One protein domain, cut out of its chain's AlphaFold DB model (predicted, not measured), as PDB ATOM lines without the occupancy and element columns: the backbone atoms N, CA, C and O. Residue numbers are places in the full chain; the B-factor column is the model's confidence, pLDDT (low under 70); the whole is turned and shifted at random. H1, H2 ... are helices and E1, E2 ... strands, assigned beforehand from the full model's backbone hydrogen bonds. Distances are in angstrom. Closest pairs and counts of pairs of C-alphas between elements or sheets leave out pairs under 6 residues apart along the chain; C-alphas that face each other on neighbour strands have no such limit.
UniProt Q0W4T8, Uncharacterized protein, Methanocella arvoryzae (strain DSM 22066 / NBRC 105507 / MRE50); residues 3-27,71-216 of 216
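What this domain is: This is residues 3 to 27 and 71 to 216 of the 216 residues of an uncharacterized protein of Methanocella arvoryzae (strain DSM 22066 / NBRC 105507 / MRE50) (UniProt Q0W4T8). A two-stranded hairpin, E2 and E3, stands at one end of a body of helices, with H1 between it and the core, the long helical hairpin H3 and H4. Away from the strands, H6 crosses both core helices, H7 crosses H4, and H8 packs on H6; H5 packs on residues 110 to 114 of H3. The printed part has 171 residues, with eight named helices and three named strands in the order H1 E1 H2 E2 E3 H3 H4 H5 H6 H7 H8; the sheet, E2 - E3, is antiparallel and the class is mostly helix. The whole is compact and rounded, with a radius of gyration of the C-alphas of 15.3 A and spans of 37 by 36 by 32 A.

How they stand to each other: E2, residues 94 to 99, and E3, residues 102 to 107, form an antiparallel hairpin at 146 degrees, with N 97 and O 104 at 2.8 A and N 104 and O 97 at 2.9 A, within hydrogen-bond range. The closest C-alphas of E3 and H1, residues 5 to 12, are those of Ile 106 and Ala 8, 5.9 A apart. H1 touches the hub, H4, residues 135 to 153, at Val 9 and Asp 148, 6.6 A between C-alphas. H4 and H3, residues 109 to 128, form a helical hairpin at a shallow tilt of 25 degrees, opposite ways, closest at C-alphas 120 and 142, 4.6 A. H6, residues 175 to 186, is about perpendicular to H4 at 89 degrees and touches it at C-alphas 184 and 146, 5.8 A. H7, residues 188 to 194, touches H4 at C-alphas 194 and 147, 4.8 A. H8, residues 199 to 214, touches H6 at C-alphas 202 and 185, 5.2 A, and H5, residues 164 to 173, at C-alphas 213 and 168, 5.3 A. E1, residues 20 to 25, pairs with no named strand; its residues 22 to 23 pair with residues 3 to 4. H2, residues 86 to 89, touches no helix. Every O i to N i+4 pair is within hydrogen-bond range in H1 and H3 to H8; H2 is too short for one.

Where its parts are: H1 begins at C-alpha 5 (218.700, 195.195, 246.460) and H8 ends at C-alpha 214 (204.652, 201.549, 269.180). Lengths are 28.1 A for H3, 27.2 A for H4, 22.7 A for H8, 17.9 A for H6 and 16.4 A for E3.

The domain as a whole: The C-alphas farthest apart, of Ser 27 and Lys 200, are 44.6 A apart. Residues 28 to 70 are not printed; C-alphas 27 and 71 are 8.2 A apart across the cut. Of the links printed whole, no link is long. No printed residue has a pLDDT under 70.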
ATOM      1  N   LEU A   3     226.515 196.330 248.999       95.56
ATOM      2  CA  LEU A   3     225.601 195.571 248.153       95.56
ATOM      3  C   LEU A   3     224.185 195.718 248.710       95.56
ATOM      4  O   LEU A   3     223.943 195.402 249.872       95.56
ATOM      5  N   ILE A   4     223.258 196.194 247.886       95.44
ATOM      6  CA  ILE A   4     221.854 196.397 248.262       95.44
ATOM      7  C   ILE A   4     220.938 195.521 247.391       95.44
ATOM      8  O   ILE A   4     221.388 194.569 246.750       95.44
ATOM      9  N   GLY A   5     219.637 195.809 247.395       94.75
ATOM     10  CA  GLY A   5     218.700 195.195 246.460       94.75
ATOM     11  C   GLY A   5     218.468 193.705 246.714       94.75
ATOM     12  O   GLY A   5     218.528 193.233 247.851       94.75
ATOM     13  N   GLY A   6     218.151 192.964 245.650       95.88
ATOM     14  CA  GLY A   6     217.715 191.564 245.754       95.88
ATOM     15  C   GLY A   6     218.787 190.622 246.312       95.88
ATOM     16  O   GLY A   6     218.473 189.728 247.090       95.88
ATOM     17  N   TRP A   7     220.066 190.847 245.993       95.56
ATOM     18  CA  TRP A   7     221.155 190.035 246.552       95.56
ATOM     19  C   TRP A   7     221.339 190.235 248.058       95.56
ATOM     20  O   TRP A   7     221.633 189.274 248.768       95.56
ATOM     21  N   ALA A   8     221.138 191.455 248.563       97.00
ATOM     22  CA  ALA A   8     221.164 191.703 250.001       97.00
ATOM     23  C   ALA A   8     220.003 190.988 250.713       97.00
ATOM     24  O   ALA A   8     220.207 190.411 251.780       97.00
ATOM     25  N   VAL A   9     218.812 190.950 250.096       97.56
ATOM     26  CA  VAL A   9     217.666 190.184 250.621       97.56
ATOM     27  C   VAL A   9     217.983 188.693 250.620       97.56
ATOM     28  O   VAL A   9     217.835 188.047 251.653       97.56
ATOM     29  N   TYR A  10     218.517 188.167 249.514       96.56
ATOM     30  CA  TYR A  10     218.914 186.763 249.385       96.56
ATOM     31  C   TYR A  10     219.890 186.316 250.487       96.56
ATOM     32  O   TYR A  10     219.802 185.195 250.984       96.56
ATOM     33  N   LEU A  11     220.802 187.198 250.914       96.12
ATOM     34  CA  LEU A  11     221.757 186.918 251.992       96.12
ATOM     35  C   LEU A  11     221.138 186.868 253.396       96.12
ATOM     36  O   LEU A  11     221.758 186.318 254.313       96.12
ATOM     37  N   TYR A  12     219.950 187.442 253.583       96.88
ATOM     38  CA  TYR A  12     219.161 187.297 254.806       96.88
ATOM     39  C   TYR A  12     218.163 186.146 254.718       96.88
ATOM     40  O   TYR A  12     217.998 185.414 255.692       96.88
ATOM     41  N   ASN A  13     217.515 185.997 253.565       96.94
ATOM     42  CA  ASN A  13     216.494 185.001 253.290       96.94
ATOM     43  C   ASN A  13     216.568 184.597 251.801       96.94
ATOM     44  O   ASN A  13     216.121 185.357 250.938       96.94
ATOM     45  N   PRO A  14     217.123 183.413 251.470       94.94
ATOM     46  CA  PRO A  14     217.282 182.957 250.093       94.94
ATOM     47  C   PRO A  14     215.948 182.433 249.537       94.94
ATOM     48  O   PRO A  14     215.735 181.224 249.388       94.94
ATOM     49  N   TRP A  15     215.010 183.347 249.282       94.88
ATOM     50  CA  TRP A  15     213.682 183.036 248.751       94.88
ATOM     51  C   TRP A  15     213.624 183.109 247.227       94.88
ATOM     52  O   TRP A  15     213.169 182.161 246.589       94.88
ATOM     53  N   LEU A  16     214.182 184.175 246.653       92.00
ATOM     54  CA  LEU A  16     214.280 184.399 245.219       92.00
ATOM     55  C   LEU A  16     215.652 184.992 244.883       92.00
ATOM     56  O   LEU A  16     216.169 185.855 245.589       92.00
ATOM     57  N   GLY A  17     216.264 184.503 243.805       84.62
ATOM     58  CA  GLY A  17     217.531 185.040 243.309       84.62
ATOM     59  C   GLY A  17     217.383 186.417 242.648       84.62
ATOM     60  O   GLY A  17     216.281 186.891 242.361       84.62
ATOM     61  N   SER A  18     218.513 187.055 242.343       87.50
ATOM     62  CA  SER A  18     218.553 188.290 241.555       87.50
ATOM     63  C   SER A  18     219.564 188.171 240.419       87.50
ATOM     64  O   SER A  18     220.653 187.630 240.603       87.50
ATOM     65  N   ILE A  19     219.188 188.685 239.249       85.56
ATOM     66  CA  ILE A  19     220.091 188.874 238.106       85.56
ATOM     67  C   ILE A  19     220.869 190.187 238.277       85.56
ATOM     68  O   ILE A  19     222.071 190.242 238.017       85.56
ATOM     69  N   ASP A  20     220.169 191.208 238.774       90.62
ATOM     70  CA  ASP A  20     220.678 192.555 239.006       90.62
ATOM     71  C   ASP A  20     221.525 192.577 240.290       90.62
ATOM     72  O   ASP A  20     221.081 192.070 241.329       90.62
ATOM     73  N   ILE A  21     222.735 193.138 240.208       93.50
ATOM     74  CA  ILE A  21     223.652 193.400 241.323       93.50
ATOM     75  C   ILE A  21     223.689 194.910 241.571       93.50
ATOM     76  O   ILE A  21     224.318 195.653 240.820       93.50
ATOM     77  N   ASP A  22     223.064 195.348 242.660       93.88
ATOM     78  CA  ASP A  22     222.985 196.757 243.041       93.88
ATOM     79  C   ASP A  22     224.109 197.143 244.015       93.88
ATOM     80  O   ASP A  22     224.184 196.631 245.137       93.88
ATOM     81  N   LEU A  23     224.975 198.079 243.622       93.75
ATOM     82  CA  LEU A  23     226.112 198.529 244.429       93.75
ATOM     83  C   LEU A  23     226.034 200.023 244.732       93.75
ATOM     84  O   LEU A  23     226.070 200.862 243.831       93.75
ATOM     85  N   VAL A  24     226.058 200.363 246.023       92.25
ATOM     86  CA  VAL A  24     226.280 201.737 246.476       92.25
ATOM     87  C   VAL A  24     227.774 201.988 246.662       92.25
ATOM     88  O   VAL A  24     228.460 201.278 247.406       92.25
ATOM     89  N   THR A  25     228.298 203.005 245.983       89.31
ATOM     90  CA  THR A  25     229.733 203.340 245.950       89.31
ATOM     91  C   THR A  25     229.975 204.844 246.082       89.31
ATOM     92  O   THR A  25     229.082 205.654 245.857       89.31
ATOM     93  N   GLY A  26     231.203 205.243 246.423       86.44
ATOM     94  CA  GLY A  26     231.645 206.619 246.187       86.44
ATOM     95  C   GLY A  26     231.899 206.854 244.694       86.44
ATOM     96  O   GLY A  26     232.253 205.917 243.976       86.44
ATOM     97  N   SER A  27     231.764 208.095 244.225       83.69
ATOM     98  CA  SER A  27     231.881 208.448 242.798       83.69
ATOM     99  C   SER A  27     233.200 208.004 242.148       83.69
ATOM    100  O   SER A  27     233.184 207.466 241.038       83.69
ATOM    101  N   SER A  71     225.885 210.152 247.111       75.00
ATOM    102  CA  SER A  71     225.420 211.505 246.803       75.00
ATOM    103  C   SER A  71     224.189 211.558 245.897       75.00
ATOM    104  O   SER A  71     223.645 212.645 245.704       75.00
ATOM    105  N   ASP A  72     223.761 210.430 245.319       78.31
ATOM    106  CA  ASP A  72     222.597 210.419 244.438       78.31
ATOM    107  C   ASP A  72     221.331 210.686 245.272       78.31
ATOM    108  O   ASP A  72     221.067 209.975 246.251       78.31
ATOM    109  N   PRO A  73     220.532 211.713 244.925       76.50
ATOM    110  CA  PRO A  73     219.304 211.990 245.646       76.50
ATOM    111  C   PRO A  73     218.329 210.834 245.437       76.50
ATOM    112  O   PRO A  73     217.999 210.484 244.305       76.50
ATOM    113  N   TRP A  74     217.813 210.281 246.535       86.62
ATOM    114  CA  TRP A  74     216.811 209.224 246.478       86.62
ATOM    115  C   TRP A  74     215.507 209.677 247.127       86.62
ATOM    116  O   TRP A  74     215.195 209.368 248.281       86.62
ATOM    117  N   GLU A  75     214.769 210.474 246.359       90.69
ATOM    118  CA  GLU A  75     213.483 211.038 246.754       90.69
ATOM    119  C   GLU A  75     212.381 209.977 246.715       90.69
ATOM    120  O   GLU A  75     212.361 209.128 245.820       90.69
ATOM    121  N   PHE A  76     211.465 210.014 247.679       93.56
ATOM    122  CA  PHE A  76     210.191 209.311 247.580       93.56
ATOM    123  C   PHE A  76     209.331 209.992 246.521       93.56
ATOM    124  O   PHE A  76     209.078 211.198 246.592       93.56
ATOM    125  N   TYR A  77     208.876 209.205 245.555       93.06
ATOM    126  CA  TYR A  77     208.102 209.648 244.411       93.06
ATOM    127  C   TYR A  77     207.011 210.674 244.767       93.06
ATOM    128  O   TYR A  77     206.053 210.369 245.473       93.06
ATOM    129  N   GLY A  78     207.150 211.899 244.251       89.69
ATOM    130  CA  GLY A  78     206.127 212.942 244.356       89.69
ATOM    131  C   GLY A  78     206.011 213.622 245.723       89.69
ATOM    132  O   GLY A  78     205.040 214.341 245.944       89.69
ATOM    133  N   THR A  79     206.967 213.421 246.636       89.38
ATOM    134  CA  THR A  79     206.883 213.957 248.009       89.38
ATOM    135  C   THR A  79     207.857 215.098 248.306       89.38
ATOM    136  O   THR A  79     207.645 215.828 249.272       89.38
ATOM    137  N   GLY A  80     208.948 215.244 247.544       87.94
ATOM    138  CA  GLY A  80     210.069 216.119 247.902       87.94
ATOM    139  C   GLY A  80     210.916 215.615 249.082       87.94
ATOM    140  O   GLY A  80     211.879 216.276 249.471       87.94
ATOM    141  N   VAL A  81     210.579 214.465 249.676       89.00
ATOM    142  CA  VAL A  81     211.255 213.893 250.848       89.00
ATOM    143  C   VAL A  81     212.332 212.908 250.399       89.00
ATOM    144  O   VAL A  81     212.085 212.054 249.553       89.00
ATOM    145  N   ASN A  82     213.526 212.980 250.992       87.19
ATOM    146  CA  ASN A  82     214.660 212.127 250.633       87.19
ATOM    147  C   ASN A  82     214.972 211.089 251.722       87.19
ATOM    148  O   ASN A  82     214.945 211.408 252.914       87.19
ATOM    149  N   LEU A  83     215.295 209.863 251.304       85.31
ATOM    150  CA  LEU A  83     215.875 208.842 252.182       85.31
ATOM    151  C   LEU A  83     217.409 208.866 252.126       85.31
ATOM    152  O   LEU A  83     218.071 208.795 253.159       85.31
ATOM    153  N   GLY A  84     217.962 208.995 250.918       81.38
ATOM    154  CA  GLY A  84     219.397 209.018 250.647       81.38
ATOM    155  C   GLY A  84     220.134 207.733 251.044       81.38
ATOM    156  O   GLY A  84     219.604 206.832 251.700       81.38
ATOM    157  N   PHE A  85     221.408 207.659 250.662       85.12
ATOM    158  CA  PHE A  85     222.270 206.505 250.941       85.12
ATOM    159  C   PHE A  85     223.351 206.772 251.996       85.12
ATOM    160  O   PHE A  85     224.117 205.868 252.317       85.12
ATOM    161  N   GLY A  86     223.384 207.967 252.597       80.56
ATOM    162  CA  GLY A  86     224.346 208.310 253.658       80.56
ATOM    163  C   GLY A  86     224.254 207.418 254.904       80.56
ATOM    164  O   GLY A  86     225.225 207.281 255.638       80.56
ATOM    165  N   HIS A  87     223.122 206.736 255.115       82.88
ATOM    166  CA  HIS A  87     222.968 205.718 256.159       82.88
ATOM    167  C   HIS A  87     223.990 204.576 256.043       82.88
ATOM    168  O   HIS A  87     224.345 203.978 257.051       82.88
ATOM    169  N   LEU A  88     224.480 204.285 254.835       85.56
ATOM    170  CA  LEU A  88     225.438 203.204 254.590       85.56
ATOM    171  C   LEU A  88     226.867 203.547 255.023       85.56
ATOM    172  O   LEU A  88     227.700 202.647 255.100       85.56
ATOM    173  N   ASP A  89     227.141 204.816 255.327       82.69
ATOM    174  CA  ASP A  89     228.404 205.246 255.931       82.69
ATOM    175  C   ASP A  89     228.374 205.125 257.470       82.69
ATOM    176  O   ASP A  89     229.404 205.290 258.122       82.69
ATOM    177  N   ILE A  90     227.209 204.820 258.064       83.81
ATOM    178  CA  ILE A  90     227.060 204.562 259.501       83.81
ATOM    179  C   ILE A  90     227.439 203.096 259.759       83.81
ATOM    180  O   ILE A  90     226.715 202.208 259.301       83.81
ATOM    181  N   PRO A  91     228.529 202.808 260.502       82.06
ATOM    182  CA  PRO A  91     229.033 201.442 260.662       82.06
ATOM    183  C   PRO A  91     227.976 200.448 261.159       82.06
ATOM    184  O   PRO A  91     227.859 199.357 260.607       82.06
ATOM    185  N   ASP A  92     227.144 200.865 262.115       90.88
ATOM    186  CA  ASP A  92     226.124 200.020 262.753       90.88
ATOM    187  C   ASP A  92     224.900 199.737 261.862       90.88
ATOM    188  O   ASP A  92     224.047 198.928 262.215       90.88
ATOM    189  N   LEU A  93     224.798 200.384 260.694       94.06
ATOM    190  CA  LEU A  93     223.731 200.145 259.717       94.06
ATOM    191  C   LEU A  93     224.177 199.270 258.543       94.06
ATOM    192  O   LEU A  93     223.420 199.078 257.587       94.06
ATOM    193  N   THR A  94     225.367 198.678 258.636       96.19
ATOM    194  CA  THR A  94     225.857 197.689 257.676       96.19
ATOM    195  C   THR A  94     226.381 196.445 258.382       96.19
ATOM    196  O   THR A  94     226.794 196.485 259.536       96.19
ATOM    197  N   VAL A  95     226.364 195.311 257.686       95.75
ATOM    198  CA  VAL A  95     226.913 194.048 258.175       95.75
ATOM    199  C   VAL A  95     227.685 193.343 257.068       95.75
ATOM    200  O   VAL A  95     227.289 193.364 255.901       95.75
ATOM    201  N   ALA A  96     228.789 192.695 257.431       96.12
ATOM    202  CA  ALA A  96     229.535 191.839 256.521       96.12
ATOM    203  C   ALA A  96     228.836 190.479 256.357       96.12
ATOM    204  O   ALA A  96     228.464 189.822 257.335       96.12
ATOM    205  N   LYS A  97     228.665 190.038 255.112       95.75
ATOM    206  CA  LYS A  97     228.130 188.723 254.747       95.75
ATOM    207  C   LYS A  97     229.033 188.060 253.720       95.75
ATOM    208  O   LYS A  97     229.659 188.728 252.901       95.75
ATOM    209  N   LYS A  98     229.070 186.728 253.733       94.38
ATOM    210  CA  LYS A  98     229.822 185.947 252.748       94.38
ATOM    211  C   LYS A  98     228.952 185.580 251.549       94.38
ATOM    212  O   LYS A  98     227.854 185.061 251.723       94.38
ATOM    213  N   ILE A  99     229.491 185.782 250.348       89.06
ATOM    214  CA  ILE A  99     229.004 185.225 249.080       89.06
ATOM    215  C   ILE A  99     230.138 184.388 248.490       89.06
ATOM    216  O   ILE A  99     231.135 184.914 248.000       89.06
ATOM    217  N   GLY A 100     230.008 183.061 248.574       88.06
ATOM    218  CA  GLY A 100     231.094 182.150 248.216       88.06
ATOM    219  C   GLY A 100     232.365 182.461 249.014       88.06
ATOM    220  O   GLY A 100     232.352 182.429 250.244       88.06
ATOM    221  N   GLU A 101     233.449 182.775 248.305       90.75
ATOM    222  CA  GLU A 101     234.740 183.158 248.896       90.75
ATOM    223  C   GLU A 101     234.868 184.667 249.161       90.75
ATOM    224  O   GLU A 101     235.819 185.099 249.810       90.75
ATOM    225  N   ALA A 102     233.925 185.476 248.672       89.50
ATOM    226  CA  ALA A 102     233.929 186.919 248.854       89.50
ATOM    227  C   ALA A 102     233.180 187.326 250.128       89.50
ATOM    228  O   ALA A 102     232.203 186.694 250.535       89.50
ATOM    229  N   GLU A 103     233.611 188.433 250.720       94.38
ATOM    230  CA  GLU A 103     232.886 189.130 251.776       94.38
ATOM    231  C   GLU A 103     232.372 190.462 251.232       94.38
ATOM    232  O   GLU A 103     233.095 191.196 250.554       94.38
ATOM    233  N   VAL A 104     231.103 190.753 251.499       94.62
ATOM    234  CA  VAL A 104     230.414 191.959 251.043       94.62
ATOM    235  C   VAL A 104     229.731 192.632 252.224       94.62
ATOM    236  O   VAL A 104     229.166 191.963 253.088       94.62
ATOM    237  N   LEU A 105     229.771 193.962 252.259       96.06
ATOM    238  CA  LEU A 105     228.930 194.738 253.166       96.06
ATOM    239  C   LEU A 105     227.527 194.830 252.574       96.06
ATOM    240  O   LEU A 105     227.389 195.147 251.393       96.06
ATOM    241  N   ILE A 106     226.514 194.578 253.395       96.75
ATOM    242  CA  ILE A 106     225.100 194.805 253.078       96.75
ATOM    243  C   ILE A 106     224.461 195.685 254.161       96.75
ATOM    244  O   ILE A 106     224.998 195.741 255.271       96.75
ATOM    245  N   PRO A 107     223.332 196.368 253.901       97.31
ATOM    246  CA  PRO A 107     222.598 197.069 254.948       97.31
ATOM    247  C   PRO A 107     222.132 196.095 256.033       97.31
ATOM    248  O   PRO A 107     221.896 194.918 255.747       97.31
ATOM    249  N   THR A 108     221.931 196.581 257.259       97.81
ATOM    250  CA  THR A 108     221.192 195.803 258.265       97.81
ATOM    251  C   THR A 108     219.806 195.432 257.743       97.81
ATOM    252  O   THR A 108     219.243 196.122 256.888       97.81
ATOM    253  N   ARG A 109     219.213 194.362 258.287       97.94
ATOM    254  CA  ARG A 109     217.880 193.898 257.884       97.94
ATOM    255  C   ARG A 109     216.841 195.023 257.975       97.94
ATOM    256  O   ARG A 109     216.074 195.206 257.037       97.94
ATOM    257  N   SER A 110     216.878 195.828 259.041       97.75
ATOM    258  CA  SER A 110     215.992 196.986 259.209       97.75
ATOM    259  C   SER A 110     216.213 198.084 258.167       97.75
ATOM    260  O   SER A 110     215.241 198.608 257.631       97.75
ATOM    261  N   LEU A 111     217.461 198.439 257.842       97.56
ATOM    262  CA  LEU A 111     217.719 199.443 256.804       97.56
ATOM    263  C   LEU A 111     217.304 198.926 255.418       97.56
ATOM    264  O   LEU A 111     216.682 199.652 254.640       97.56
ATOM    265  N   LEU A 112     217.586 197.653 255.129       97.88
ATOM    266  CA  LEU A 112     217.183 197.008 253.884       97.88
ATOM    267  C   LEU A 112     215.655 196.930 253.744       97.88
ATOM    268  O   LEU A 112     215.137 197.154 252.650       97.88
ATOM    269  N   LEU A 113     214.936 196.691 254.846       98.38
ATOM    270  CA  LEU A 113     213.475 196.737 254.896       98.38
ATOM    271  C   LEU A 113     212.949 198.114 254.471       98.38
ATOM    272  O   LEU A 113     212.073 198.188 253.613       98.38
ATOM    273  N   ILE A 114     213.525 199.207 254.988       97.94
ATOM    274  CA  ILE A 114     213.139 200.568 254.572       97.94
ATOM    275  C   ILE A 114     213.431 200.803 253.084       97.94
ATOM    276  O   ILE A 114     212.605 201.385 252.379       97.94
ATOM    277  N   TYR A 115     214.567 200.318 252.573       97.38
ATOM    278  CA  TYR A 115     214.905 200.431 251.149       97.38
ATOM    279  C   TYR A 115     213.906 199.692 250.256       97.38
ATOM    280  O   TYR A 115     213.513 200.217 249.212       97.38
ATOM    281  N   LYS A 116     213.458 198.506 250.677       98.06
ATOM    282  CA  LYS A 116     212.476 197.711 249.936       98.06
ATOM    283  C   LYS A 116     211.066 198.283 250.013       98.06
ATOM    284  O   LYS A 116     210.407 198.379 248.980       98.06
ATOM    285  N   LEU A 117     210.661 198.793 251.175       98.31
ATOM    286  CA  LEU A 117     209.412 199.540 251.324       98.31
ATOM    287  C   LEU A 117     209.379 200.772 250.418       98.31
ATOM    288  O   LEU A 117     208.396 200.982 249.716       98.31
ATOM    289  N   LYS A 118     210.465 201.554 250.372       97.06
ATOM    290  CA  LYS A 118     210.575 202.695 249.456       97.06
ATOM    291  C   LYS A 118     210.430 202.271 247.995       97.06
ATOM    292  O   LYS A 118     209.671 202.886 247.253       97.06
ATOM    293  N   ALA A 119     211.175 201.247 247.582       95.94
ATOM    294  CA  ALA A 119     211.179 200.750 246.209       95.94
ATOM    295  C   ALA A 119     209.785 200.273 245.760       95.94
ATOM    296  O   ALA A 119     209.315 200.683 244.694       95.94
ATOM    297  N   SER A 120     209.113 199.484 246.603       97.88
ATOM    298  CA  SER A 120     207.733 199.033 246.388       97.88
ATOM    299  C   SER A 120     206.757 200.212 246.329       97.88
ATOM    300  O   SER A 120     205.959 200.314 245.392       97.88
ATOM    301  N   TRP A 121     206.863 201.153 247.272       97.81
ATOM    302  CA  TRP A 121     205.967 202.306 247.366       97.81
ATOM    303  C   TRP A 121     206.077 203.216 246.141       97.81
ATOM    304  O   TRP A 121     205.068 203.542 245.517       97.81
ATOM    305  N   ASP A 122     207.301 203.572 245.745       96.12
ATOM    306  CA  ASP A 122     207.569 204.433 244.591       96.12
ATOM    307  C   ASP A 122     206.995 203.838 243.295       96.12
ATOM    308  O   ASP A 122     206.368 204.548 242.505       96.12
ATOM    309  N   ARG A 123     207.214 202.533 243.071       95.81
ATOM    310  CA  ARG A 123     206.697 201.819 241.892       95.81
ATOM    311  C   ARG A 123     205.177 201.741 241.916       95.81
ATOM    312  O   ARG A 123     204.533 202.081 240.925       95.81
ATOM    313  N   THR A 124     204.600 201.385 243.064       96.19
ATOM    314  CA  THR A 124     203.145 201.320 243.253       96.19
ATOM    315  C   THR A 124     202.496 202.674 242.969       96.19
ATOM    316  O   THR A 124     201.543 202.752 242.196       96.19
ATOM    317  N   LYS A 125     203.043 203.768 243.511       95.69
ATOM    318  CA  LYS A 125     202.533 205.126 243.268       95.69
ATOM    319  C   LYS A 125     202.627 205.534 241.801       95.69
ATOM    320  O   LYS A 125     201.637 206.016 241.255       95.69
ATOM    321  N   ARG A 126     203.760 205.290 241.131       94.56
ATOM    322  CA  ARG A 126     203.893 205.566 239.686       94.56
ATOM    323  C   ARG A 126     202.881 204.799 238.841       94.56
ATOM    324  O   ARG A 126     202.319 205.378 237.909       94.56
ATOM    325  N   CYS A 127     202.646 203.532 239.174       94.31
ATOM    326  CA  CYS A 127     201.671 202.689 238.487       94.31
ATOM    327  C   CYS A 127     200.239 203.194 238.699       94.31
ATOM    328  O   CYS A 127     199.489 203.302 237.730       94.31
ATOM    329  N   LEU A 128     199.871 203.548 239.936       93.38
ATOM    330  CA  LEU A 128     198.541 204.070 240.272       93.38
ATOM    331  C   LEU A 128     198.248 205.420 239.605       93.38
ATOM    332  O   LEU A 128     197.114 205.677 239.209       93.38
ATOM    333  N   GLU A 129     199.259 206.273 239.450       94.69
ATOM    334  CA  GLU A 129     199.120 207.568 238.774       94.69
ATOM    335  C   GLU A 129     199.189 207.474 237.239       94.69
ATOM    336  O   GLU A 129     199.067 208.495 236.561       94.69
ATOM    337  N   GLY A 130     199.402 206.279 236.675       90.94
ATOM    338  CA  GLY A 130     199.537 206.081 235.227       90.94
ATOM    339  C   GLY A 130     200.759 206.781 234.626       90.94
ATOM    340  O   GLY A 130     200.742 207.167 233.458       90.94
ATOM    341  N   LYS A 131     201.813 206.987 235.427       90.06
ATOM    342  CA  LYS A 131     203.039 207.697 235.025       90.06
ATOM    343  C   LYS A 131     204.209 206.762 234.710       90.06
ATOM    344  O   LYS A 131     205.294 207.245 234.394       90.06
ATOM    345  N   SER A 132     204.007 205.447 234.780       87.31
ATOM    346  CA  SER A 132     205.014 204.480 234.344       87.31
ATOM    347  C   SER A 132     205.014 204.333 232.820       87.31
ATOM    348  O   SER A 132     203.978 204.102 232.197       87.31
ATOM    349  N   THR A 133     206.194 204.416 232.205       84.06
ATOM    350  CA  THR A 133     206.386 204.136 230.771       84.06
ATOM    351  C   THR A 133     206.388 202.637 230.463       84.06
ATOM    352  O   THR A 133     206.113 202.238 229.333       84.06
ATOM    353  N   ARG A 134     206.669 201.796 231.469       87.81
ATOM    354  CA  ARG A 134     206.705 200.331 231.383       87.81
ATOM    355  C   ARG A 134     205.798 199.723 232.463       87.81
ATOM    356  O   ARG A 134     206.267 198.973 233.311       87.81
ATOM    357  N   GLN A 135     204.495 200.028 232.404       91.44
ATOM    358  CA  GLN A 135     203.501 199.695 233.441       91.44
ATOM    359  C   GLN A 135     203.617 198.263 233.987       91.44
ATOM    360  O   GLN A 135     203.837 198.088 235.177       91.44
ATOM    361  N   ARG A 136     203.533 197.240 233.124       92.81
ATOM    362  CA  ARG A 136     203.597 195.832 233.565       92.81
ATOM    363  C   ARG A 136     204.906 195.498 234.280       92.81
ATOM    364  O   ARG A 136     204.898 194.820 235.293       92.81
ATOM    365  N   TRP A 137     206.026 196.001 233.765       91.75
ATOM    366  CA  TRP A 137     207.333 195.760 234.370       91.75
ATOM    367  C   TRP A 137     207.455 196.433 235.742       91.75
ATOM    368  O   TRP A 137     208.020 195.844 236.660       91.75
ATOM    369  N   GLU A 138     206.926 197.652 235.905       93.50
ATOM    370  CA  GLU A 138     206.906 198.306 237.217       93.50
ATOM    371  C   GLU A 138     205.956 197.625 238.200       93.50
ATOM    372  O   GLU A 138     206.316 197.511 239.369       93.50
ATOM    373  N   GLU A 139     204.804 197.130 237.744       95.81
ATOM    374  CA  GLU A 139     203.881 196.329 238.556       95.81
ATOM    375  C   GLU A 139     204.548 195.034 239.039       95.81
ATOM    376  O   GLU A 139     204.552 194.765 240.240       95.81
ATOM    377  N   ASP A 140     205.193 194.281 238.142       95.81
ATOM    378  CA  ASP A 140     205.916 193.051 238.489       95.81
ATOM    379  C   ASP A 140     207.067 193.336 239.470       95.81
ATOM    380  O   ASP A 140     207.268 192.613 240.449       95.81
ATOM    381  N   LYS A 141     207.822 194.424 239.255       94.75
ATOM    382  CA  LYS A 141     208.892 194.836 240.178       94.75
ATOM    383  C   LYS A 141     208.339 195.307 241.528       94.75
ATOM    384  O   LYS A 141     208.964 195.006 242.537       94.75
ATOM    385  N   ALA A 142     207.193 195.993 241.568       97.50
ATOM    386  CA  ALA A 142     206.534 196.378 242.819       97.50
ATOM    387  C   ALA A 142     206.104 195.143 243.619       97.50
ATOM    388  O   ALA A 142     206.378 195.066 244.814       97.50
ATOM    389  N   ILE A 143     205.515 194.146 242.947       98.12
ATOM    390  CA  ILE A 143     205.140 192.871 243.570       98.12
ATOM    391  C   ILE A 143     206.380 192.173 244.142       98.12
ATOM    392  O   ILE A 143     206.380 191.779 245.308       98.12
ATOM    393  N   LYS A 144     207.468 192.092 243.364       97.69
ATOM    394  CA  LYS A 144     208.739 191.519 243.828       97.69
ATOM    395  C   LYS A 144     209.315 192.271 245.033       97.69
ATOM    396  O   LYS A 144     209.755 191.635 245.985       97.69
ATOM    397  N   ASP A 145     209.340 193.604 245.008       98.38
ATOM    398  CA  ASP A 145     209.853 194.398 246.132       98.38
ATOM    399  C   ASP A 145     208.991 194.222 247.390       98.38
ATOM    400  O   ASP A 145     209.532 194.155 248.493       98.38
ATOM    401  N   GLY A 146     207.671 194.086 247.239       98.44
ATOM    402  CA  GLY A 146     206.775 193.716 248.333       98.44
ATOM    403  C   GLY A 146     207.041 192.307 248.871       98.44
ATOM    404  O   GLY A 146     207.048 192.095 250.082       98.44
ATOM    405  N   ALA A 147     207.327 191.340 248.000       98.56
ATOM    406  CA  ALA A 147     207.676 189.983 248.419       98.56
ATOM    407  C   ALA A 147     209.030 189.946 249.148       98.56
ATOM    408  O   ALA A 147     209.178 189.250 250.150       98.56
ATOM    409  N   ASP A 148     209.990 190.773 248.724       98.69
ATOM    410  CA  ASP A 148     211.236 191.014 249.456       98.69
ATOM    411  C   ASP A 148     210.977 191.631 250.846       98.69
ATOM    412  O   ASP A 148     211.661 191.276 251.805       98.69
ATOM    413  N   VAL A 149     209.986 192.524 250.994       98.75
ATOM    414  CA  VAL A 149     209.558 193.040 252.310       98.75
ATOM    415  C   VAL A 149     209.055 191.903 253.199       98.75
ATOM    416  O   VAL A 149     209.530 191.782 254.330       98.75
ATOM    417  N   LEU A 150     208.172 191.033 252.689       98.69
ATOM    418  CA  LEU A 150     207.703 189.854 253.430       98.69
ATOM    419  C   LEU A 150     208.870 188.938 253.823       98.69
ATOM    420  O   LEU A 150     208.970 188.519 254.975       98.69
ATOM    421  N   ALA A 151     209.808 188.701 252.906       98.50
ATOM    422  CA  ALA A 151     210.994 187.893 253.158       98.50
ATOM    423  C   ALA A 151     211.875 188.444 254.292       98.50
ATOM    424  O   ALA A 151     212.496 187.668 255.024       98.50
ATOM    425  N   LEU A 152     211.949 189.770 254.442       98.56
ATOM    426  CA  LEU A 152     212.748 190.421 255.481       98.56
ATOM    427  C   LEU A 152     212.074 190.407 256.854       98.56
ATOM    428  O   LEU A 152     212.791 190.423 257.852       98.56
ATOM    429  N   ILE A 153     210.741 190.364 256.917       98.44
ATOM    430  CA  ILE A 153     209.985 190.300 258.181       98.44
ATOM    431  C   ILE A 153     209.585 188.872 258.574       98.44
ATOM    432  O   ILE A 153     209.033 188.673 259.653       98.44
ATOM    433  N   ASP A 154     209.902 187.875 257.745       98.19
ATOM    434  CA  ASP A 154     209.590 186.470 257.992       98.19
ATOM    435  C   ASP A 154     210.264 185.913 259.254       98.19
ATOM    436  O   ASP A 154     211.482 185.702 259.246       98.19
ATOM    437  N   PRO A 155     209.507 185.597 260.322       96.62
ATOM    438  CA  PRO A 155     210.074 185.071 261.557       96.62
ATOM    439  C   PRO A 155     210.821 183.747 261.372       96.62
ATOM    440  O   PRO A 155     211.820 183.524 262.056       96.62
ATOM    441  N   GLU A 156     210.383 182.890 260.446       96.62
ATOM    442  CA  GLU A 156     211.030 181.599 260.175       96.62
ATOM    443  C   GLU A 156     212.379 181.772 259.465       96.62
ATOM    444  O   GLU A 156     213.242 180.897 259.527       96.62
ATOM    445  N   ASN A 157     212.598 182.937 258.851       95.62
ATOM    446  CA  ASN A 157     213.817 183.292 258.131       95.62
ATOM    447  C   ASN A 157     214.530 184.502 258.764       95.62
ATOM    448  O   ASN A 157     215.185 185.303 258.093       95.62
ATOM    449  N   GLY A 158     214.434 184.616 260.093       93.38
ATOM    450  CA  GLY A 158     215.187 185.570 260.908       93.38
ATOM    451  C   GLY A 158     214.599 186.978 260.979       93.38
ATOM    452  O   GLY A 158     215.232 187.856 261.554       93.38
ATOM    453  N   GLY A 159     213.402 187.216 260.453       94.69
ATOM    454  CA  GLY A 159     212.699 188.504 260.476       94.69
ATOM    455  C   GLY A 159     212.354 189.048 261.866       94.69
ATOM    456  O   GLY A 159     211.833 190.148 261.980       94.69
ATOM    457  N   THR A 160     212.680 188.323 262.940       93.38
ATOM    458  CA  THR A 160     212.661 188.844 264.316       93.38
ATOM    459  C   THR A 160     213.913 189.651 264.680       93.38
ATOM    460  O   THR A 160     213.908 190.348 265.688       93.38
ATOM    461  N   ASP A 161     214.990 189.552 263.896       93.31
ATOM    462  CA  ASP A 161     216.237 190.313 264.062       93.31
ATOM    463  C   ASP A 161     216.126 191.663 263.336       93.31
ATOM    464  O   ASP A 161     216.729 191.902 262.285       93.31
ATOM    465  N   LEU A 162     215.245 192.508 263.875       96.38
ATOM    466  CA  LEU A 162     214.982 193.869 263.425       96.38
ATOM    467  C   LEU A 162     215.285 194.843 264.568       96.38
ATOM    468  O   LEU A 162     214.791 194.689 265.684       96.38
ATOM    469  N   ASP A 163     216.048 195.892 264.273       96.31
ATOM    470  CA  ASP A 163     216.177 197.058 265.147       96.31
ATOM    471  C   ASP A 163     214.866 197.858 265.137       96.31
ATOM    472  O   ASP A 163     214.598 198.648 264.226       96.31
ATOM    473  N   LEU A 164     214.039 197.624 266.154       96.62
ATOM    474  CA  LEU A 164     212.736 198.266 266.313       96.62
ATOM    475  C   LEU A 164     212.850 199.770 266.602       96.62
ATOM    476  O   LEU A 164     212.001 200.536 266.155       96.62
ATOM    477  N   GLY A 165     213.903 200.212 267.299       95.75
ATOM    478  CA  GLY A 165     214.116 201.629 267.601       95.75
ATOM    479  C   GLY A 165     214.485 202.427 266.351       95.75
ATOM    480  O   GLY A 165     214.016 203.551 266.157       95.75
ATOM    481  N   PHE A 166     215.285 201.832 265.463       95.62
ATOM    482  CA  PHE A 166     215.537 202.377 264.132       95.62
ATOM    483  C   PHE A 166     214.251 202.432 263.297       95.62
ATOM    484  O   PHE A 166     213.930 203.485 262.741       95.62
ATOM    485  N   LEU A 167     213.488 201.333 263.237       96.69
ATOM    486  CA  LEU A 167     212.246 201.276 262.457       96.69
ATOM    487  C   LEU A 167     211.188 202.263 262.968       96.69
ATOM    488  O   LEU A 167     210.538 202.915 262.156       96.69
ATOM    489  N   GLY A 168     211.060 202.446 264.285       96.62
ATOM    490  CA  GLY A 168     210.154 203.437 264.870       96.62
ATOM    491  C   GLY A 168     210.484 204.865 264.453       96.62
ATOM    492  O   GLY A 168     209.599 205.605 264.022       96.62
ATOM    493  N   LYS A 169     211.769 205.241 264.465       94.62
ATOM    494  CA  LYS A 169     212.216 206.544 263.944       94.62
ATOM    495  C   LYS A 169     211.923 206.682 262.451       94.62
ATOM    496  O   LYS A 169     211.391 207.709 262.033       94.62
ATOM    497  N   ALA A 170     212.223 205.648 261.663       94.12
ATOM    498  CA  ALA A 170     211.980 205.653 260.224       94.12
ATOM    499  C   ALA A 170     210.484 205.794 259.894       94.12
ATOM    500  O   ALA A 170     210.124 206.633 259.074       94.12
ATOM    501  N   PHE A 171     209.595 205.054 260.563       95.56
ATOM    502  CA  PHE A 171     208.147 205.168 260.360       95.56
ATOM    503  C   PHE A 171     207.556 206.459 260.922       95.56
ATOM    504  O   PHE A 171     206.607 206.982 260.347       95.56
ATOM    505  N   SER A 172     208.134 207.036 261.979       93.44
ATOM    506  CA  SER A 172     207.746 208.379 262.422       93.44
ATOM    507  C   SER A 172     208.106 209.448 261.386       93.44
ATOM    508  O   SER A 172     207.367 210.420 261.235       93.44
ATOM    509  N   GLN A 173     209.234 209.297 260.690       92.56
ATOM    510  CA  GLN A 173     209.675 210.239 259.661       92.56
ATOM    511  C   GLN A 173     208.939 210.027 258.328       92.56
ATOM    512  O   GLN A 173     208.584 210.993 257.652       92.56
ATOM    513  N   TYR A 174     208.680 208.772 257.967       93.94
ATOM    514  CA  TYR A 174     208.094 208.351 256.696       93.94
ATOM    515  C   TYR A 174     206.811 207.544 256.942       93.94
ATOM    516  O   TYR A 174     206.730 206.362 256.616       93.94
ATOM    517  N   HIS A 175     205.800 208.186 257.539       92.62
ATOM    518  CA  HIS A 175     204.552 207.533 257.970       92.62
ATOM    519  C   HIS A 175     203.863 206.721 256.864       92.62
ATOM    520  O   HIS A 175     203.372 205.628 257.123       92.62
ATOM    521  N   PHE A 176     203.914 207.189 255.615       95.06
ATOM    522  CA  PHE A 176     203.334 206.488 254.468       95.06
ATOM    523  C   PHE A 176     203.966 205.110 254.201       95.06
ATOM    524  O   PHE A 176     203.338 204.275 253.559       95.06
ATOM    525  N   LEU A 177     205.187 204.839 254.684       96.94
ATOM    526  CA  LEU A 177     205.789 203.505 254.592       96.94
ATOM    527  C   LEU A 177     205.175 202.518 255.584       96.94
ATOM    528  O   LEU A 177     205.143 201.327 255.290       96.94
ATOM    529  N   LYS A 178     204.679 202.998 256.733       95.69
ATOM    530  CA  LYS A 178     203.925 202.166 257.680       95.69
ATOM    531  C   LYS A 178     202.619 201.705 257.039       95.69
ATOM    532  O   LYS A 178     202.330 200.514 257.054       95.69
ATOM    533  N   ASP A 179     201.887 202.629 256.422       95.88
ATOM    534  CA  ASP A 179     200.646 202.308 255.707       95.88
ATOM    535  C   ASP A 179     200.923 201.342 254.547       95.88
ATOM    536  O   ASP A 179     200.229 200.342 254.382       95.88
ATOM    537  N   HIS A 180     202.005 201.575 253.800       98.00
ATOM    538  CA  HIS A 180     202.389 200.696 252.701       98.00
ATOM    539  C   HIS A 180     202.810 199.291 253.153       98.00
ATOM    540  O   HIS A 180     202.526 198.315 252.465       98.00
ATOM    541  N   LEU A 181     203.458 199.155 254.315       98.44
ATOM    542  CA  LEU A 181     203.756 197.845 254.897       98.44
ATOM    543  C   LEU A 181     202.465 197.058 255.172       98.44
ATOM    544  O   LEU A 181     202.409 195.867 254.875       98.44
ATOM    545  N   VAL A 182     201.429 197.724 255.691       97.69
ATOM    546  CA  VAL A 182     200.114 197.102 255.901       97.69
ATOM    547  C   VAL A 182     199.511 196.671 254.564       97.69
ATOM    548  O   VAL A 182     199.088 195.526 254.438       97.69
ATOM    549  N   GLU A 183     199.529 197.536 253.544       98.00
ATOM    550  CA  GLU A 183     199.049 197.195 252.194       98.00
ATOM    551  C   GLU A 183     199.747 195.944 251.631       98.00
ATOM    552  O   GLU A 183     199.078 195.031 251.149       98.00
ATOM    553  N   ILE A 184     201.078 195.869 251.746       98.31
ATOM    554  CA  ILE A 184     201.888 194.720 251.312       98.31
ATOM    555  C   ILE A 184     201.425 193.425 251.988       98.31
ATOM    556  O   ILE A 184     201.280 192.400 251.323       98.31
ATOM    557  N   CYS A 185     201.173 193.466 253.297       97.62
ATOM    558  CA  CYS A 185     200.819 192.279 254.079       97.62
ATOM    559  C   CYS A 185     199.388 191.778 253.831       97.62
ATOM    560  O   CYS A 185     199.037 190.702 254.311       97.62
ATOM    561  N   HIS A 186     198.588 192.521 253.060       97.50
ATOM    562  CA  HIS A 186     197.246 192.136 252.621       97.50
ATOM    563  C   HIS A 186     197.125 191.957 251.093       97.50
ATOM    564  O   HIS A 186     196.054 191.591 250.605       97.50
ATOM    565  N   ASP A 187     198.186 192.188 250.307       98.00
ATOM    566  CA  ASP A 187     198.135 191.993 248.853       98.00
ATOM    567  C   ASP A 187     198.382 190.522 248.491       98.00
ATOM    568  O   ASP A 187     199.502 190.005 248.559       98.00
ATOM    569  N   ALA A 188     197.324 189.849 248.035       97.88
ATOM    570  CA  ALA A 188     197.361 188.442 247.647       97.88
ATOM    571  C   ALA A 188     198.409 188.120 246.567       97.88
ATOM    572  O   ALA A 188     198.935 187.008 246.542       97.88
ATOM    573  N   ARG A 189     198.741 189.067 245.677       98.19
ATOM    574  CA  ARG A 189     199.762 188.856 244.637       98.19
ATOM    575  C   ARG A 189     201.155 188.845 245.244       98.19
ATOM    576  O   ARG A 189     201.958 188.003 244.869       98.19
ATOM    577  N   ILE A 190     201.421 189.739 246.196       98.56
ATOM    578  CA  ILE A 190     202.703 189.808 246.905       98.56
ATOM    579  C   ILE A 190     202.899 188.576 247.789       98.56
ATOM    580  O   ILE A 190     203.958 187.951 247.758       98.56
ATOM    581  N   ILE A 191     201.860 188.189 248.531       98.50
ATOM    582  CA  ILE A 191     201.871 186.975 249.352       98.50
ATOM    583  C   ILE A 191     202.113 185.744 248.469       98.50
ATOM    584  O   ILE A 191     202.967 184.914 248.781       98.50
ATOM    585  N   SER A 192     201.406 185.650 247.337       98.06
ATOM    586  CA  SER A 192     201.589 184.561 246.374       98.06
ATOM    587  C   SER A 192     202.981 184.554 245.745       98.06
ATOM    588  O   SER A 192     203.507 183.471 245.505       98.06
ATOM    589  N   GLU A 193     203.563 185.721 245.458       98.12
ATOM    590  CA  GLU A 193     204.919 185.835 244.914       98.12
ATOM    591  C   GLU A 193     205.948 185.340 245.933       98.12
ATOM    592  O   GLU A 193     206.800 184.521 245.596       98.12
ATOM    593  N   TYR A 194     205.844 185.773 247.197       98.31
ATOM    594  CA  TYR A 194     206.748 185.311 248.251       98.31
ATOM    595  C   TYR A 194     206.608 183.803 248.512       98.31
ATOM    596  O   TYR A 194     207.600 183.091 248.687       98.31
ATOM    597  N   GLY A 195     205.370 183.301 248.548       97.75
ATOM    598  CA  GLY A 195     205.048 181.872 248.560       97.75
ATOM    599  C   GLY A 195     205.419 181.101 249.835       97.75
ATOM    600  O   GLY A 195     205.189 179.894 249.894       97.75
ATOM    601  N   ARG A 196     205.988 181.761 250.854       97.50
ATOM    602  CA  ARG A 196     206.365 181.149 252.148       97.50
ATOM    603  C   ARG A 196     205.540 181.648 253.337       97.50
ATOM    604  O   ARG A 196     205.727 181.166 254.445       97.50
ATOM    605  N   MET A 197     204.617 182.578 253.108       96.31
ATOM    606  CA  MET A 197     203.603 182.988 254.079       96.31
ATOM    607  C   MET A 197     202.225 182.867 253.453       96.31
ATOM    608  O   MET A 197     202.062 183.124 252.262       96.31
ATOM    609  N   ASP A 198     201.234 182.517 254.269       96.94
ATOM    610  CA  ASP A 198     199.838 182.767 253.932       96.94
ATOM    611  C   ASP A 198     199.407 184.165 254.406       96.94
ATOM    612  O   ASP A 198     200.116 184.847 255.150       96.94
ATOM    613  N   GLU A 199     198.233 184.606 253.954       96.44
ATOM    614  CA  GLU A 199     197.685 185.933 254.271       96.44
ATOM    615  C   GLU A 199     197.541 186.158 255.779       96.44
ATOM    616  O   GLU A 199     197.882 187.224 256.292       96.44
ATOM    617  N   LYS A 200     197.093 185.130 256.507       97.44
ATOM    618  CA  LYS A 200     196.934 185.201 257.958       97.44
ATOM    619  C   LYS A 200     198.280 185.441 258.643       97.44
ATOM    620  O   LYS A 200     198.386 186.328 259.482       97.44
ATOM    621  N   THR A 201     199.301 184.677 258.270       97.69
ATOM    622  CA  THR A 201     200.647 184.789 258.838       97.69
ATOM    623  C   THR A 201     201.264 186.143 258.510       97.69
ATOM    624  O   THR A 201     201.804 186.792 259.402       97.69
ATOM    625  N   ALA A 202     201.153 186.606 257.259       97.81
ATOM    626  CA  ALA A 202     201.663 187.916 256.853       97.81
ATOM    627  C   ALA A 202     201.019 189.052 257.670       97.81
ATOM    628  O   ALA A 202     201.725 189.913 258.202       97.81
ATOM    629  N   SER A 203     199.695 189.008 257.840       97.31
ATOM    630  CA  SER A 203     198.941 189.964 258.654       97.31
ATOM    631  C   SER A 203     199.369 189.929 260.129       97.31
ATOM    632  O   SER A 203     199.746 190.967 260.671       97.31
ATOM    633  N   GLU A 204     199.430 188.751 260.759       97.75
ATOM    634  CA  GLU A 204     199.846 188.605 262.166       97.75
ATOM    635  C   GLU A 204     201.288 189.090 262.406       97.75
ATOM    636  O   GLU A 204     201.587 189.726 263.424       97.75
ATOM    637  N   VAL A 205     202.202 188.813 261.470       97.19
ATOM    638  CA  VAL A 205     203.596 189.279 261.533       97.19
ATOM    639  C   VAL A 205     203.669 190.800 261.442       97.19
ATOM    640  O   VAL A 205     204.374 191.418 262.247       97.19
ATOM    641  N   CYS A 206     202.929 191.399 260.509       96.94
ATOM    642  CA  CYS A 206     202.852 192.846 260.340       96.94
ATOM    643  C   CYS A 206     202.292 193.532 261.588       96.94
ATOM    644  O   CYS A 206     202.920 194.443 262.127       96.94
ATOM    645  N   GLU A 207     201.145 193.072 262.085       96.75
ATOM    646  CA  GLU A 207     200.504 193.621 263.281       96.75
ATOM    647  C   GLU A 207     201.435 193.556 264.490       96.75
ATOM    648  O   GLU A 207     201.618 194.549 265.198       96.75
ATOM    649  N   ARG A 208     202.093 192.410 264.701       96.62
ATOM    650  CA  ARG A 208     203.061 192.249 265.789       96.62
ATOM    651  C   ARG A 208     204.238 193.206 265.656       96.62
ATOM    652  O   ARG A 208     204.634 193.800 266.656       96.62
ATOM    653  N   LEU A 209     204.802 193.356 264.457       96.44
ATOM    654  CA  LEU A 209     205.908 194.282 264.219       96.44
ATOM    655  C   LEU A 209     205.499 195.723 264.550       96.44
ATOM    656  O   LEU A 209     206.218 196.414 265.270       96.44
ATOM    657  N   LEU A 210     204.331 196.160 264.076       95.75
ATOM    658  CA  LEU A 210     203.838 197.514 264.325       95.75
ATOM    659  C   LEU A 210     203.526 197.758 265.805       95.75
ATOM    660  O   LEU A 210     203.915 198.799 266.329       95.75
ATOM    661  N   MET A 211     202.920 196.788 266.497       95.81
ATOM    662  CA  MET A 211     202.701 196.867 267.946       95.81
ATOM    663  C   MET A 211     204.019 197.004 268.714       95.81
ATOM    664  O   MET A 211     204.119 197.821 269.622       95.81
ATOM    665  N   LEU A 212     205.045 196.230 268.353       94.19
ATOM    666  CA  LEU A 212     206.352 196.298 269.012       94.19
ATOM    667  C   LEU A 212     207.047 197.647 268.802       94.19
ATOM    668  O   LEU A 212     207.718 198.130 269.708       94.19
ATOM    669  N   ILE A 213     206.873 198.257 267.630       93.31
ATOM    670  CA  ILE A 213     207.416 199.583 267.324       93.31
ATOM    671  C   ILE A 213     206.721 200.676 268.147       93.31
ATOM    672  O   ILE A 213     207.379 201.615 268.573       93.31
ATOM    673  N   GLU A 214     205.416 200.561 268.397       88.75
ATOM    674  CA  GLU A 214     204.652 201.549 269.180       88.75
ATOM    675  C   GLU A 214     204.956 201.520 270.688       88.75
ATOM    676  O   GLU A 214     204.597 202.453 271.407       88.75
ATOM    677  N   LEU A 215     205.611 200.463 271.176       84.31
ATOM    678  CA  LEU A 215     205.982 200.298 272.585       84.31
ATOM    679  C   LEU A 215     207.347 200.911 272.950       84.31
ATOM    680  O   LEU A 215     207.708 200.886 274.132       84.31
ATOM    681  N   ILE A 216     208.107 201.410 271.970       74.19
ATOM    682  CA  ILE A 216     209.490 201.906 272.116       74.19
ATOM    683  C   ILE A 216     209.536 203.409 271.849       74.19
ATOM    684  O   ILE A 216     210.193 204.113 272.652       74.19
TER     685      ILE A 216